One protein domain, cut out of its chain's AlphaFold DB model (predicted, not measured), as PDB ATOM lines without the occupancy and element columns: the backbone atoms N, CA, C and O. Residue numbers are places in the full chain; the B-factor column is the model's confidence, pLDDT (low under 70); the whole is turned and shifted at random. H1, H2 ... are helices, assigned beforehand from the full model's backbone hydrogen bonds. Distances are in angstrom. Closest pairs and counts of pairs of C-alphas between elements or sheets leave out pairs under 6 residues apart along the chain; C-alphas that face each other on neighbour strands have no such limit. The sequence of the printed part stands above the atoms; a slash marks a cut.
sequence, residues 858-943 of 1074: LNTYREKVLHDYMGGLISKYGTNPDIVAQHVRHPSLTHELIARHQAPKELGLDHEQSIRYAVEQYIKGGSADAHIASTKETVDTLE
ATOM      1  N   LEU A 858     169.315 121.341 150.362       94.44
ATOM      2  CA  LEU A 858     168.331 121.810 151.343       94.44
ATOM      3  C   LEU A 858     167.777 120.649 152.178       94.44
ATOM      4  O   LEU A 858     167.786 120.715 153.410       94.44
ATOM      5  N   ASN A 859     167.334 119.573 151.527       92.62
ATOM      6  CA  ASN A 859     166.758 118.416 152.211       92.62
ATOM      7  C   ASN A 859     167.791 117.713 153.099       92.62
ATOM      8  O   ASN A 859     167.505 117.464 154.269       92.62
ATOM      9  N   THR A 860     169.015 117.510 152.600       94.00
ATOM     10  CA  THR A 860     170.122 116.925 153.376       94.00
ATOM     11  C   THR A 860     170.436 117.763 154.613       94.00
ATOM     12  O   THR A 860     170.635 117.216 155.696       94.00
ATOM     13  N   TYR A 861     170.466 119.093 154.487       94.12
ATOM     14  CA  TYR A 861     170.690 119.975 155.629       94.12
ATOM     15  C   TYR A 861     169.571 119.853 156.666       94.12
ATOM     16  O   TYR A 861     169.853 119.612 157.838       94.12
ATOM     17  N   ARG A 862     168.307 119.973 156.243       90.94
ATOM     18  CA  ARG A 862     167.153 119.899 157.151       90.94
ATOM     19  C   ARG A 862     167.086 118.539 157.854       90.94
ATOM     20  O   ARG A 862     166.862 118.466 159.058       90.94
ATOM     21  N   GLU A 863     167.292 117.445 157.118       90.00
ATOM     22  CA  GLU A 863     167.396 116.093 157.684       90.00
ATOM     23  C   GLU A 863     168.529 115.972 158.690       90.00
ATOM     24  O   GLU A 863     168.309 115.456 159.783       90.00
ATOM     25  N   LYS A 864     169.719 116.477 158.353       93.06
ATOM     26  CA  LYS A 864     170.872 116.433 159.246       93.06
ATOM     27  C   LYS A 864     170.609 117.192 160.543       93.06
ATOM     28  O   LYS A 864     170.857 116.638 161.603       93.06
ATOM     29  N   VAL A 865     170.091 118.420 160.482       92.88
ATOM     30  CA  VAL A 865     169.818 119.228 161.685       92.88
ATOM     31  C   VAL A 865     168.810 118.523 162.594       92.88
ATOM     32  O   VAL A 865     169.046 118.389 163.797       92.88
ATOM     33  N   LEU A 866     167.722 117.998 162.023       91.62
ATOM     34  CA  LEU A 866     166.736 117.239 162.788       91.62
ATOM     35  C   LEU A 866     167.322 115.932 163.347       91.62
ATOM     36  O   LEU A 866     167.024 115.560 164.483       91.62
ATOM     37  N   HIS A 867     168.162 115.238 162.574       92.06
ATOM     38  CA  HIS A 867     168.812 113.998 162.993       92.06
ATOM     39  C   HIS A 867     169.843 114.211 164.095       92.06
ATOM     40  O   HIS A 867     169.836 113.461 165.065       92.06
ATOM     41  N   ASP A 868     170.676 115.242 164.002       93.56
ATOM     42  CA  ASP A 868     171.653 115.595 165.030       93.56
ATOM     43  C   ASP A 868     170.932 115.943 166.347       93.56
ATOM     44  O   ASP A 868     171.313 115.469 167.422       93.56
ATOM     45  N   TYR A 869     169.824 116.690 166.263       94.56
ATOM     46  CA  TYR A 869     168.980 117.012 167.412       94.56
ATOM     47  C   TYR A 869     168.343 115.764 168.046       94.56
ATOM     48  O   TYR A 869     168.517 115.512 169.244       94.56
ATOM     49  N   MET A 870     167.647 114.943 167.255       94.81
ATOM     50  CA  MET A 870     166.997 113.727 167.752       94.81
ATOM     51  C   MET A 870     168.007 112.679 168.228       94.81
ATOM     52  O   MET A 870     167.796 112.047 169.261       94.81
ATOM     53  N   GLY A 871     169.129 112.522 167.528       91.12
ATOM     54  CA  GLY A 871     170.231 111.638 167.895       91.12
ATOM     55  C   GLY A 871     170.870 112.042 169.222       91.12
ATOM     56  O   GLY A 871     171.118 111.178 170.064       91.12
ATOM     57  N   GLY A 872     171.047 113.344 169.466       92.75
ATOM     58  CA  GLY A 872     171.488 113.868 170.759       92.75
ATOM     59  C   GLY A 872     170.522 113.527 171.898       92.75
ATOM     60  O   GLY A 872     170.955 113.089 172.967       92.75
ATOM     61  N   LEU A 873     169.211 113.656 171.667       94.69
ATOM     62  CA  LEU A 873     168.189 113.276 172.648       94.69
ATOM     63  C   LEU A 873     168.165 111.761 172.896       94.69
ATOM     64  O   LEU A 873     168.178 111.334 174.049       94.69
ATOM     65  N   ILE A 874     168.192 110.944 171.844       92.56
ATOM     66  CA  ILE A 874     168.174 109.476 171.941       92.56
ATOM     67  C   ILE A 874     169.448 108.955 172.618       92.56
ATOM     68  O   ILE A 874     169.381 108.086 173.486       92.56
ATOM     69  N   SER A 875     170.615 109.519 172.295       92.69
ATOM     70  CA  SER A 875     171.877 109.164 172.952       92.69
ATOM     71  C   SER A 875     171.859 109.483 174.447       92.69
ATOM     72  O   SER A 875     172.550 108.815 175.216       92.69
ATOM     73  N   LYS A 876     171.103 110.504 174.866       94.62
ATOM     74  CA  LYS A 876     171.037 110.953 176.260       94.62
ATOM     75  C   LYS A 876     169.942 110.251 177.069       94.62
ATOM     76  O   LYS A 876     170.157 109.965 178.244       94.62
ATOM     77  N   TYR A 877     168.788 109.979 176.460       93.25
ATOM     78  CA  TYR A 877     167.577 109.508 177.144       93.25
ATOM     79  C   TYR A 877     167.122 108.097 176.720       93.25
ATOM     80  O   TYR A 877     166.144 107.575 177.254       93.25
ATOM     81  N   GLY A 878     167.846 107.447 175.802       90.56
ATOM     82  CA  GLY A 878     167.530 106.119 175.278       90.56
ATOM     83  C   GLY A 878     166.495 106.144 174.149       90.56
ATOM     84  O   GLY A 878     166.208 107.181 173.563       90.56
ATOM     85  N   THR A 879     165.928 104.979 173.827       89.56
ATOM     86  CA  THR A 879     164.990 104.794 172.700       89.56
ATOM     87  C   THR A 879     163.526 104.687 173.124       89.56
ATOM     88  O   THR A 879     162.678 104.344 172.307       89.56
ATOM     89  N   ASN A 880     163.201 104.953 174.395       91.25
ATOM     90  CA  ASN A 880     161.813 104.965 174.852       91.25
ATOM     91  C   ASN A 880     161.120 106.255 174.360       91.25
ATOM     92  O   ASN A 880     161.496 107.333 174.835       91.25
ATOM     93  N   PRO A 881     160.104 106.175 173.473       90.62
ATOM     94  CA  PRO A 881     159.440 107.359 172.931       90.62
ATOM     95  C   PRO A 881     158.827 108.258 174.010       90.62
ATOM     96  O   PRO A 881     158.876 109.477 173.875       90.62
ATOM     97  N   ASP A 882     158.322 107.680 175.106       91.62
ATOM     98  CA  ASP A 882     157.699 108.432 176.203       91.62
ATOM     99  C   ASP A 882     158.705 109.326 176.935       91.62
ATOM    100  O   ASP A 882     158.361 110.422 177.370       91.62
ATOM    101  N   ILE A 883     159.949 108.859 177.066       91.44
ATOM    102  CA  ILE A 883     161.030 109.593 177.735       91.44
ATOM    103  C   ILE A 883     161.608 110.631 176.772       91.44
ATOM    104  O   ILE A 883     161.766 111.793 177.136       91.44
ATOM    105  N   VAL A 884     161.888 110.243 175.524       92.81
ATOM    106  CA  VAL A 884     162.463 111.155 174.522       92.81
ATOM    107  C   VAL A 884     161.513 112.319 174.230       92.81
ATOM    108  O   VAL A 884     161.956 113.466 174.202       92.81
ATOM    109  N   ALA A 885     160.207 112.061 174.098       94.00
ATOM    110  CA  ALA A 885     159.199 113.091 173.834       94.00
ATOM    111  C   ALA A 885     159.131 114.186 174.911       94.00
ATOM    112  O   ALA A 885     158.861 115.339 174.579       94.00
ATOM    113  N   GLN A 886     159.453 113.874 176.173       93.50
ATOM    114  CA  GLN A 886     159.524 114.861 177.265       93.50
ATOM    115  C   GLN A 886     160.688 115.851 177.113       93.50
ATOM    116  O   GLN A 886     160.715 116.887 177.777       93.50
ATOM    117  N   HIS A 887     161.651 115.545 176.246       95.06
ATOM    118  CA  HIS A 887     162.836 116.363 176.009       95.06
ATOM    119  C   HIS A 887     162.884 116.979 174.608       95.06
ATOM    120  O   HIS A 887     163.803 117.746 174.318       95.06
ATOM    121  N   VAL A 888     161.879 116.728 173.762       94.50
ATOM    122  CA  VAL A 888     161.716 117.441 172.491       94.50
ATOM    123  C   VAL A 888     161.153 118.837 172.781       94.50
ATOM    124  O   VAL A 888     159.948 119.005 172.951       94.50
ATOM    125  N   ARG A 889     162.045 119.819 172.945       94.12
ATOM    126  CA  ARG A 889     161.739 121.170 173.456       94.12
ATOM    127  C   ARG A 889     162.336 122.304 172.606       94.12
ATOM    128  O   ARG A 889     162.287 123.468 172.989       94.12
ATOM    129  N   HIS A 890     162.908 121.990 171.445       93.31
ATOM    130  CA  HIS A 890     163.469 122.988 170.534       93.31
ATOM    131  C   HIS A 890     162.363 123.867 169.916       93.31
ATOM    132  O   HIS A 890     161.377 123.301 169.434       93.31
ATOM    133  N   PRO A 891     162.505 125.206 169.850       87.62
ATOM    134  CA  PRO A 891     161.469 126.105 169.318       87.62
ATOM    135  C   PRO A 891     160.961 125.717 167.918       87.62
ATOM    136  O   PRO A 891     159.752 125.634 167.684       87.62
ATOM    137  N   SER A 892     161.892 125.406 167.013       87.06
ATOM    138  CA  SER A 892     161.599 125.157 165.590       87.06
ATOM    139  C   SER A 892     161.565 123.668 165.236       87.06
ATOM    140  O   SER A 892     160.541 123.176 164.761       87.06
ATOM    141  N   LEU A 893     162.618 122.911 165.573       91.62
ATOM    142  CA  LEU A 893     162.740 121.484 165.235       91.62
ATOM    143  C   LEU A 893     161.643 120.594 165.836       91.62
ATOM    144  O   LEU A 893     161.312 119.565 165.258       91.62
ATOM    145  N   THR A 894     161.028 120.987 166.958       92.38
ATOM    146  CA  THR A 894     159.862 120.267 167.509       92.38
ATOM    147  C   THR A 894     158.701 120.256 166.516       92.38
ATOM    148  O   THR A 894     158.074 119.225 166.293       92.38
ATOM    149  N   HIS A 895     158.433 121.395 165.881       90.12
ATOM    150  CA  HIS A 895     157.351 121.533 164.912       90.12
ATOM    151  C   HIS A 895     157.694 120.894 163.573       90.12
ATOM    152  O   HIS A 895     156.816 120.317 162.938       90.12
ATOM    153  N   GLU A 896     158.964 120.944 163.177       88.38
ATOM    154  CA  GLU A 896     159.448 120.230 161.999       88.38
ATOM    155  C   GLU A 896     159.306 118.710 162.163       88.38
ATOM    156  O   GLU A 896     158.823 118.036 161.255       88.38
ATOM    157  N   LEU A 897     159.635 118.171 163.344       91.75
ATOM    158  CA  LEU A 897     159.431 116.758 163.667       91.75
ATOM    159  C   LEU A 897     157.952 116.360 163.536       91.75
ATOM    160  O   LEU A 897     157.642 115.352 162.903       91.75
ATOM    161  N   ILE A 898     157.041 117.168 164.095       90.12
ATOM    162  CA  ILE A 898     155.589 116.944 163.989       90.12
ATOM    163  C   ILE A 898     155.131 117.007 162.530       90.12
ATOM    164  O   ILE A 898     154.347 116.163 162.106       90.12
ATOM    165  N   ALA A 899     155.603 117.990 161.758       86.25
ATOM    166  CA  ALA A 899     155.208 118.162 160.362       86.25
ATOM    167  C   ALA A 899     155.641 116.973 159.487       86.25
ATOM    168  O   ALA A 899     154.880 116.544 158.625       86.25
ATOM    169  N   ARG A 900     156.828 116.404 159.736       85.69
ATOM    170  CA  ARG A 900     157.342 115.229 159.006       85.69
ATOM    171  C   ARG A 900     156.673 113.915 159.405       85.69
ATOM    172  O   ARG A 900     156.572 113.006 158.588       85.69
ATOM    173  N   HIS A 901     156.229 113.801 160.652       88.31
ATOM    174  CA  HIS A 901     155.591 112.598 161.191       88.31
ATOM    175  C   HIS A 901     154.176 112.907 161.681       88.31
ATOM    176  O   HIS A 901     153.806 112.583 162.812       88.31
ATOM    177  N   GLN A 902     153.393 113.571 160.831       83.56
ATOM    178  CA  GLN A 902     152.071 114.048 161.204       83.56
ATOM    179  C   GLN A 902     151.124 112.875 161.476       83.56
ATOM    180  O   GLN A 902     150.967 111.965 160.662       83.56
ATOM    181  N   ALA A 903     150.473 112.909 162.636       84.00
ATOM    182  CA  ALA A 903     149.464 111.924 162.987       84.00
ATOM    183  C   ALA A 903     148.218 112.056 162.085       84.00
ATOM    184  O   ALA A 903     147.836 113.179 161.739       84.00
ATOM    185  N   PRO A 904     147.539 110.941 161.751       84.31
ATOM    186  CA  PRO A 904     146.223 110.981 161.119       84.31
ATOM    187  C   PRO A 904     145.265 111.901 161.888       84.31
ATOM    188  O   PRO A 904     145.150 111.797 163.114       84.31
ATOM    189  N   LYS A 905     144.575 112.805 161.178       79.31
ATOM    190  CA  LYS A 905     143.693 113.819 161.793       79.31
ATOM    191  C   LYS A 905     142.587 113.188 162.646       79.31
ATOM    192  O   LYS A 905     142.130 113.800 163.607       79.31
ATOM    193  N   GLU A 906     142.182 111.962 162.326       81.88
ATOM    194  CA  GLU A 906     141.148 111.193 163.023       81.88
ATOM    195  C   GLU A 906     141.525 110.848 164.469       81.88
ATOM    196  O   GLU A 906     140.638 110.596 165.282       81.88
ATOM    197  N   LEU A 907     142.822 110.840 164.801       82.38
ATOM    198  CA  LEU A 907     143.291 110.545 166.155       82.38
ATOM    199  C   LEU A 907     143.030 111.691 167.140       82.38
ATOM    200  O   LEU A 907     143.049 111.447 168.343       82.38
ATOM    201  N   GLY A 908     142.789 112.917 166.654       82.75
ATOM    202  CA  GLY A 908     142.454 114.066 167.502       82.75
ATOM    203  C   GLY A 908     143.488 114.357 168.595       82.75
ATOM    204  O   GLY A 908     143.106 114.764 169.690       82.75
ATOM    205  N   LEU A 909     144.771 114.093 168.317       87.00
ATOM    206  CA  LEU A 909     145.848 114.231 169.294       87.00
ATOM    207  C   LEU A 909     146.047 115.695 169.693       87.00
ATOM    208  O   LEU A 909     146.035 116.588 168.842       87.00
ATOM    209  N   ASP A 910     146.292 115.930 170.980       90.69
ATOM    210  CA  ASP A 910     146.791 117.223 171.445       90.69
ATOM    211  C   ASP A 910     148.266 117.438 171.038       90.69
ATOM    212  O   ASP A 910     148.899 116.596 170.387       90.69
ATOM    213  N   HIS A 911     148.827 118.599 171.382       90.62
ATOM    214  CA  HIS A 911     150.187 118.968 170.974       90.62
ATOM    215  C   HIS A 911     151.271 118.049 171.566       90.62
ATOM    216  O   HIS A 911     152.143 117.582 170.838       90.62
ATOM    217  N   GLU A 912     151.195 117.719 172.859       91.50
ATOM    218  CA  GLU A 912     152.152 116.817 173.529       91.50
ATOM    219  C   GLU A 912     152.035 115.383 172.987       91.50
ATOM    220  O   GLU A 912     153.037 114.713 172.723       91.50
ATOM    221  N   GLN A 913     150.808 114.922 172.741       92.25
ATOM    222  CA  GLN A 913     150.540 113.633 172.110       92.25
ATOM    223  C   GLN A 913     151.066 113.580 170.672       92.25
ATOM    224  O   GLN A 913     151.583 112.544 170.252       92.25
ATOM    225  N   SER A 914     150.991 114.690 169.933       92.12
ATOM    226  CA  SER A 914     151.548 114.805 168.583       92.12
ATOM    227  C   SER A 914     153.075 114.727 168.587       92.12
ATOM    228  O   SER A 914     153.644 114.026 167.751       92.12
ATOM    229  N   ILE A 915     153.747 115.362 169.558       93.81
ATOM    230  CA  ILE A 915     155.202 115.228 169.751       93.81
ATOM    231  C   ILE A 915     155.558 113.765 170.009       93.81
ATOM    232  O   ILE A 915     156.429 113.209 169.343       93.81
ATOM    233  N   ARG A 916     154.865 113.123 170.952       94.19
ATOM    234  CA  ARG A 916     155.093 111.714 171.291       94.19
ATOM    235  C   ARG A 916     154.917 110.802 170.081       94.19
ATOM    236  O   ARG A 916     155.776 109.959 169.834       94.19
ATOM    237  N   TYR A 917     153.837 110.989 169.324       93.25
ATOM    238  CA  TYR A 917     153.585 110.239 168.098       93.25
ATOM    239  C   TYR A 917     154.730 110.423 167.097       93.25
ATOM    240  O   TYR A 917     155.266 109.441 166.590       93.25
ATOM    241  N   ALA A 918     155.156 111.666 166.866       93.00
ATOM    242  CA  ALA A 918     156.223 111.981 165.928       93.00
ATOM    243  C   ALA A 918     157.570 111.351 166.337       93.00
ATOM    244  O   ALA A 918     158.264 110.770 165.505       93.00
ATOM    245  N   VAL A 919     157.905 111.381 167.632       93.88
ATOM    246  CA  VAL A 919     159.082 110.698 168.198       93.88
ATOM    247  C   VAL A 919     158.996 109.185 168.008       93.88
ATOM    248  O   VAL A 919     159.981 108.549 167.632       93.88
ATOM    249  N   GLU A 920     157.827 108.594 168.256       93.62
ATOM    250  CA  GLU A 920     157.611 107.161 168.076       93.62
ATOM    251  C   GLU A 920     157.817 106.739 166.614       93.62
ATOM    252  O   GLU A 920     158.486 105.734 166.362       93.62
ATOM    253  N   GLN A 921     157.298 107.514 165.655       92.19
ATOM    254  CA  GLN A 921     157.512 107.256 164.227       92.19
ATOM    255  C   GLN A 921     158.986 107.406 163.832       92.19
ATOM    256  O   GLN A 921     159.518 106.544 163.127       92.19
ATOM    257  N   TYR A 922     159.657 108.446 164.337       90.75
ATOM    258  CA  TYR A 922     161.075 108.696 164.085       90.75
ATOM    259  C   TYR A 922     161.957 107.525 164.554       90.75
ATOM    260  O   TYR A 922     162.779 107.011 163.797       90.75
ATOM    261  N   ILE A 923     161.753 107.042 165.787       89.69
ATOM    262  CA  ILE A 923     162.539 105.940 166.374       89.69
ATOM    263  C   ILE A 923     162.285 104.608 165.652       89.69
ATOM    264  O   ILE A 923     163.197 103.792 165.524       89.69
ATOM    265  N   LYS A 924     161.063 104.377 165.158       86.06
ATOM    266  CA  LYS A 924     160.695 103.149 164.434       86.06
ATOM    267  C   LYS A 924     161.337 103.031 163.047       86.06
ATOM    268  O   LYS A 924     161.134 102.012 162.389       86.06
ATOM    269  N   GLY A 925     162.096 104.034 162.599       70.81
ATOM    270  CA  GLY A 925     162.677 104.049 161.259       70.81
ATOM    271  C   GLY A 925     161.605 104.073 160.172       70.81
ATOM    272  O   GLY A 925     161.834 103.561 159.078       70.81
ATOM    273  N   GLY A 926     160.420 104.613 160.481       53.34
ATOM    274  CA  GLY A 926     159.383 104.823 159.484       53.34
ATOM    275  C   GLY A 926     159.938 105.743 158.406       53.34
ATOM    276  O   GLY A 926     160.176 106.919 158.669       53.34
ATOM    277  N   SER A 927     160.185 105.184 157.220       38.22
ATOM    278  CA  SER A 927     160.475 105.928 155.998       38.22
ATOM    279  C   SER A 927     159.350 106.934 155.786       38.22
ATOM    280  O   SER A 927     158.280 106.572 155.303       38.22
ATOM    281  N   ALA A 928     159.570 108.180 156.192       41.50
ATOM    282  CA  ALA A 928     158.762 109.285 155.726       41.50
ATOM    283  C   ALA A 928     159.175 109.517 154.271       41.50
ATOM    284  O   ALA A 928     160.333 109.841 154.010       41.50
ATOM    285  N   ASP A 929     158.250 109.313 153.330       35.56
ATOM    286  CA  ASP A 929     158.381 109.926 152.013       35.56
ATOM    287  C   ASP A 929     158.711 111.403 152.239       35.56
ATOM    288  O   ASP A 929     158.027 112.087 153.006       35.56
ATOM    289  N   ALA A 930     159.809 111.859 151.640       35.16
ATOM    290  CA  ALA A 930     160.333 113.210 151.766       35.16
ATOM    291  C   ALA A 930     159.405 114.218 151.069       35.16
ATOM    292  O   ALA A 930     159.747 114.829 150.064       35.16
ATOM    293  N   HIS A 931     158.210 114.399 151.612       35.72
ATOM    294  CA  HIS A 931     157.390 115.567 151.391       35.72
ATOM    295  C   HIS A 931     157.345 116.297 152.722       35.72
ATOM    296  O   HIS A 931     156.593 115.942 153.628       35.72
ATOM    297  N   ILE A 932     158.177 117.333 152.846       38.66
ATOM    298  CA  ILE A 932     157.850 118.436 153.742       38.66
ATOM    299  C   ILE A 932     156.459 118.878 153.287       38.66
ATOM    300  O   ILE A 932     156.323 119.457 152.212       38.66
ATOM    301  N   ALA A 933     155.416 118.516 154.037       34.59
ATOM    302  CA  ALA A 933     154.099 119.087 153.813       34.59
ATOM    303  C   ALA A 933     154.291 120.603 153.888       34.59
ATOM    304  O   ALA A 933     154.820 121.092 154.892       34.59
ATOM    305  N   SER A 934     153.965 121.320 152.808       33.50
ATOM    306  CA  SER A 934     154.148 122.766 152.749       33.50
ATOM    307  C   SER A 934     153.500 123.370 153.999       33.50
ATOM    308  O   SER A 934     152.322 123.150 154.293       33.50
ATOM    309  N   THR A 935     154.300 124.035 154.835       30.86
ATOM    310  CA  THR A 935     153.827 124.562 156.129       30.86
ATOM    311  C   THR A 935     153.122 125.916 155.990       30.86
ATOM    312  O   THR A 935     152.548 126.425 156.958       30.86
ATOM    313  N   LYS A 936     153.006 126.419 154.758       37.44
ATOM    314  CA  LYS A 936     151.806 127.082 154.241       37.44
ATOM    315  C   LYS A 936     150.983 126.021 153.508       37.44
ATOM    316  O   LYS A 936     151.495 125.460 152.547       37.44
ATOM    317  N   GLU A 937     149.765 125.709 153.967       28.91
ATOM    318  CA  GLU A 937     148.822 124.821 153.254       28.91
ATOM    319  C   GLU A 937     148.939 125.049 151.741       28.91
ATOM    320  O   GLU A 937     148.865 126.198 151.308       28.91
ATOM    321  N   THR A 938     149.157 123.992 150.948       25.58
ATOM    322  CA  THR A 938     149.029 124.072 149.491       25.58
ATOM    323  C   THR A 938     147.676 124.699 149.205       25.58
ATOM    324  O   THR A 938     146.627 124.118 149.490       25.58
ATOM    325  N   VAL A 939     147.711 125.937 148.718       31.31
ATOM    326  CA  VAL A 939     146.533 126.750 148.445       31.31
ATOM    327  C   VAL A 939     145.898 126.222 147.163       31.31
ATOM    328  O   VAL A 939     146.003 126.804 146.091       31.31
ATOM    329  N   ASP A 940     145.288 125.046 147.253       25.36
ATOM    330  CA  ASP A 940     144.795 124.290 146.101       25.36
ATOM    331  C   ASP A 940     143.437 124.821 145.587       25.36
ATOM    332  O   ASP A 940     142.835 124.288 144.640       25.36
ATOM    333  N   THR A 941     142.940 125.901 146.210       31.59
ATOM    334  CA  THR A 941     141.691 126.568 145.854       31.59
ATOM    335  C   THR A 941     141.826 128.097 145.806       31.59
ATOM    336  O   THR A 941     142.418 128.735 146.674       31.59
ATOM    337  N   LEU A 942     141.170 128.711 144.812       33.78
ATOM    338  CA  LEU A 942     140.936 130.162 144.702       33.78
ATOM    339  C   LEU A 942     140.260 130.782 145.953       33.78
ATOM    340  O   LEU A 942     140.187 132.005 146.057       33.78
ATOM    341  N   GLU A 943     139.735 129.967 146.878       32.22
ATOM    342  CA  GLU A 943     139.090 130.393 148.128       32.22
ATOM    343  C   GLU A 943     140.092 130.719 149.237       32.22
ATOM    344  O   GLU A 943     139.924 131.728 149.918       32.22
TER     345      GLU A 943
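Overview. This is residues 858 to 943 of the 1074 residues of the protein "DNA-directed DNA polymerase" of Lachnospiraceae bacterium 7_1_58FAA (UniProt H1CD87). A small helical body has the long helix H1 along one side and H4 across from it, with the shorter H2 and H3 bridging the two at separate places. After H4 a tail with no named element, residues 924 to 943, passes over to the other end of the body, and its last residues, 936 to 943, stick out and make the length. The printed part has 86 residues with four named helices in the order H1, H2, H3, H4 and no named strand; the class is all helix. It is compact, with a radius of gyration of the C-alphas of 13.5 A, and spans 48 by 31 by 24 A, only just elongated.

Arrangement. Start with H1, residues 858 to 877, and look at its residues 873 to 877, which alone touch H2, residues 881 to 885. The closest C-alphas there are those of Tyr 877 and Val 884, 6.0 A apart. Go back to residues 866 to 869 of H1, which alone touch H3, residues 893 to 900, with the C-alphas of Leu 866 and Leu 893 closest at 6.3 A. H1 and H3 run opposite ways at a steep tilt of 65 degrees. H2 and H3 are apart. Both touch H4, residues 911 to 923. For H2 and H4 the closest C-alphas are those of Ala 885 and Arg 916, 5.0 A apart. H4 touches H3 with residues 914 to 919 alone, and the C-alphas of Ile 898 and Ala 918 come closest at 5.4 A. H3 and H4 are about perpendicular at 73 degrees, but only just. H1 and H4 are near each other, with 7 pairs of C-alphas within 10 A but no pair within 8 A. In H1, H2, H3 and H4 every O i to N i+4 pair is within hydrogen-bond range.

Along the chain. Find C-alpha 858 at (168.331, 121.810, 151.343); from there H1 runs 28.6 A to C-alpha 877 at (167.577, 109.508, 177.144). A tight link of 3 residues leads to H2, five residues from Pro 881 to Ala 885. Seven residues later H3 begins at Leu 893 and runs 10.3 A to Arg 900. After a short link of 10 residues, H4 runs 18.5 A from His 911 to C-alpha 923 at (162.539, 105.940, 166.374).

Size, cuts and confidence. The two C-alphas farthest apart are those of Lys 876 and Leu 942, at 47.7 A. Residues 936 to 943 stand free, and the body without them spans 31 by 30 by 24 A. The printed part has no cut, and no link between its helices is long. Mean pLDDT of the printed part is 78.8; look at residues 926 to 943 for the values under 70.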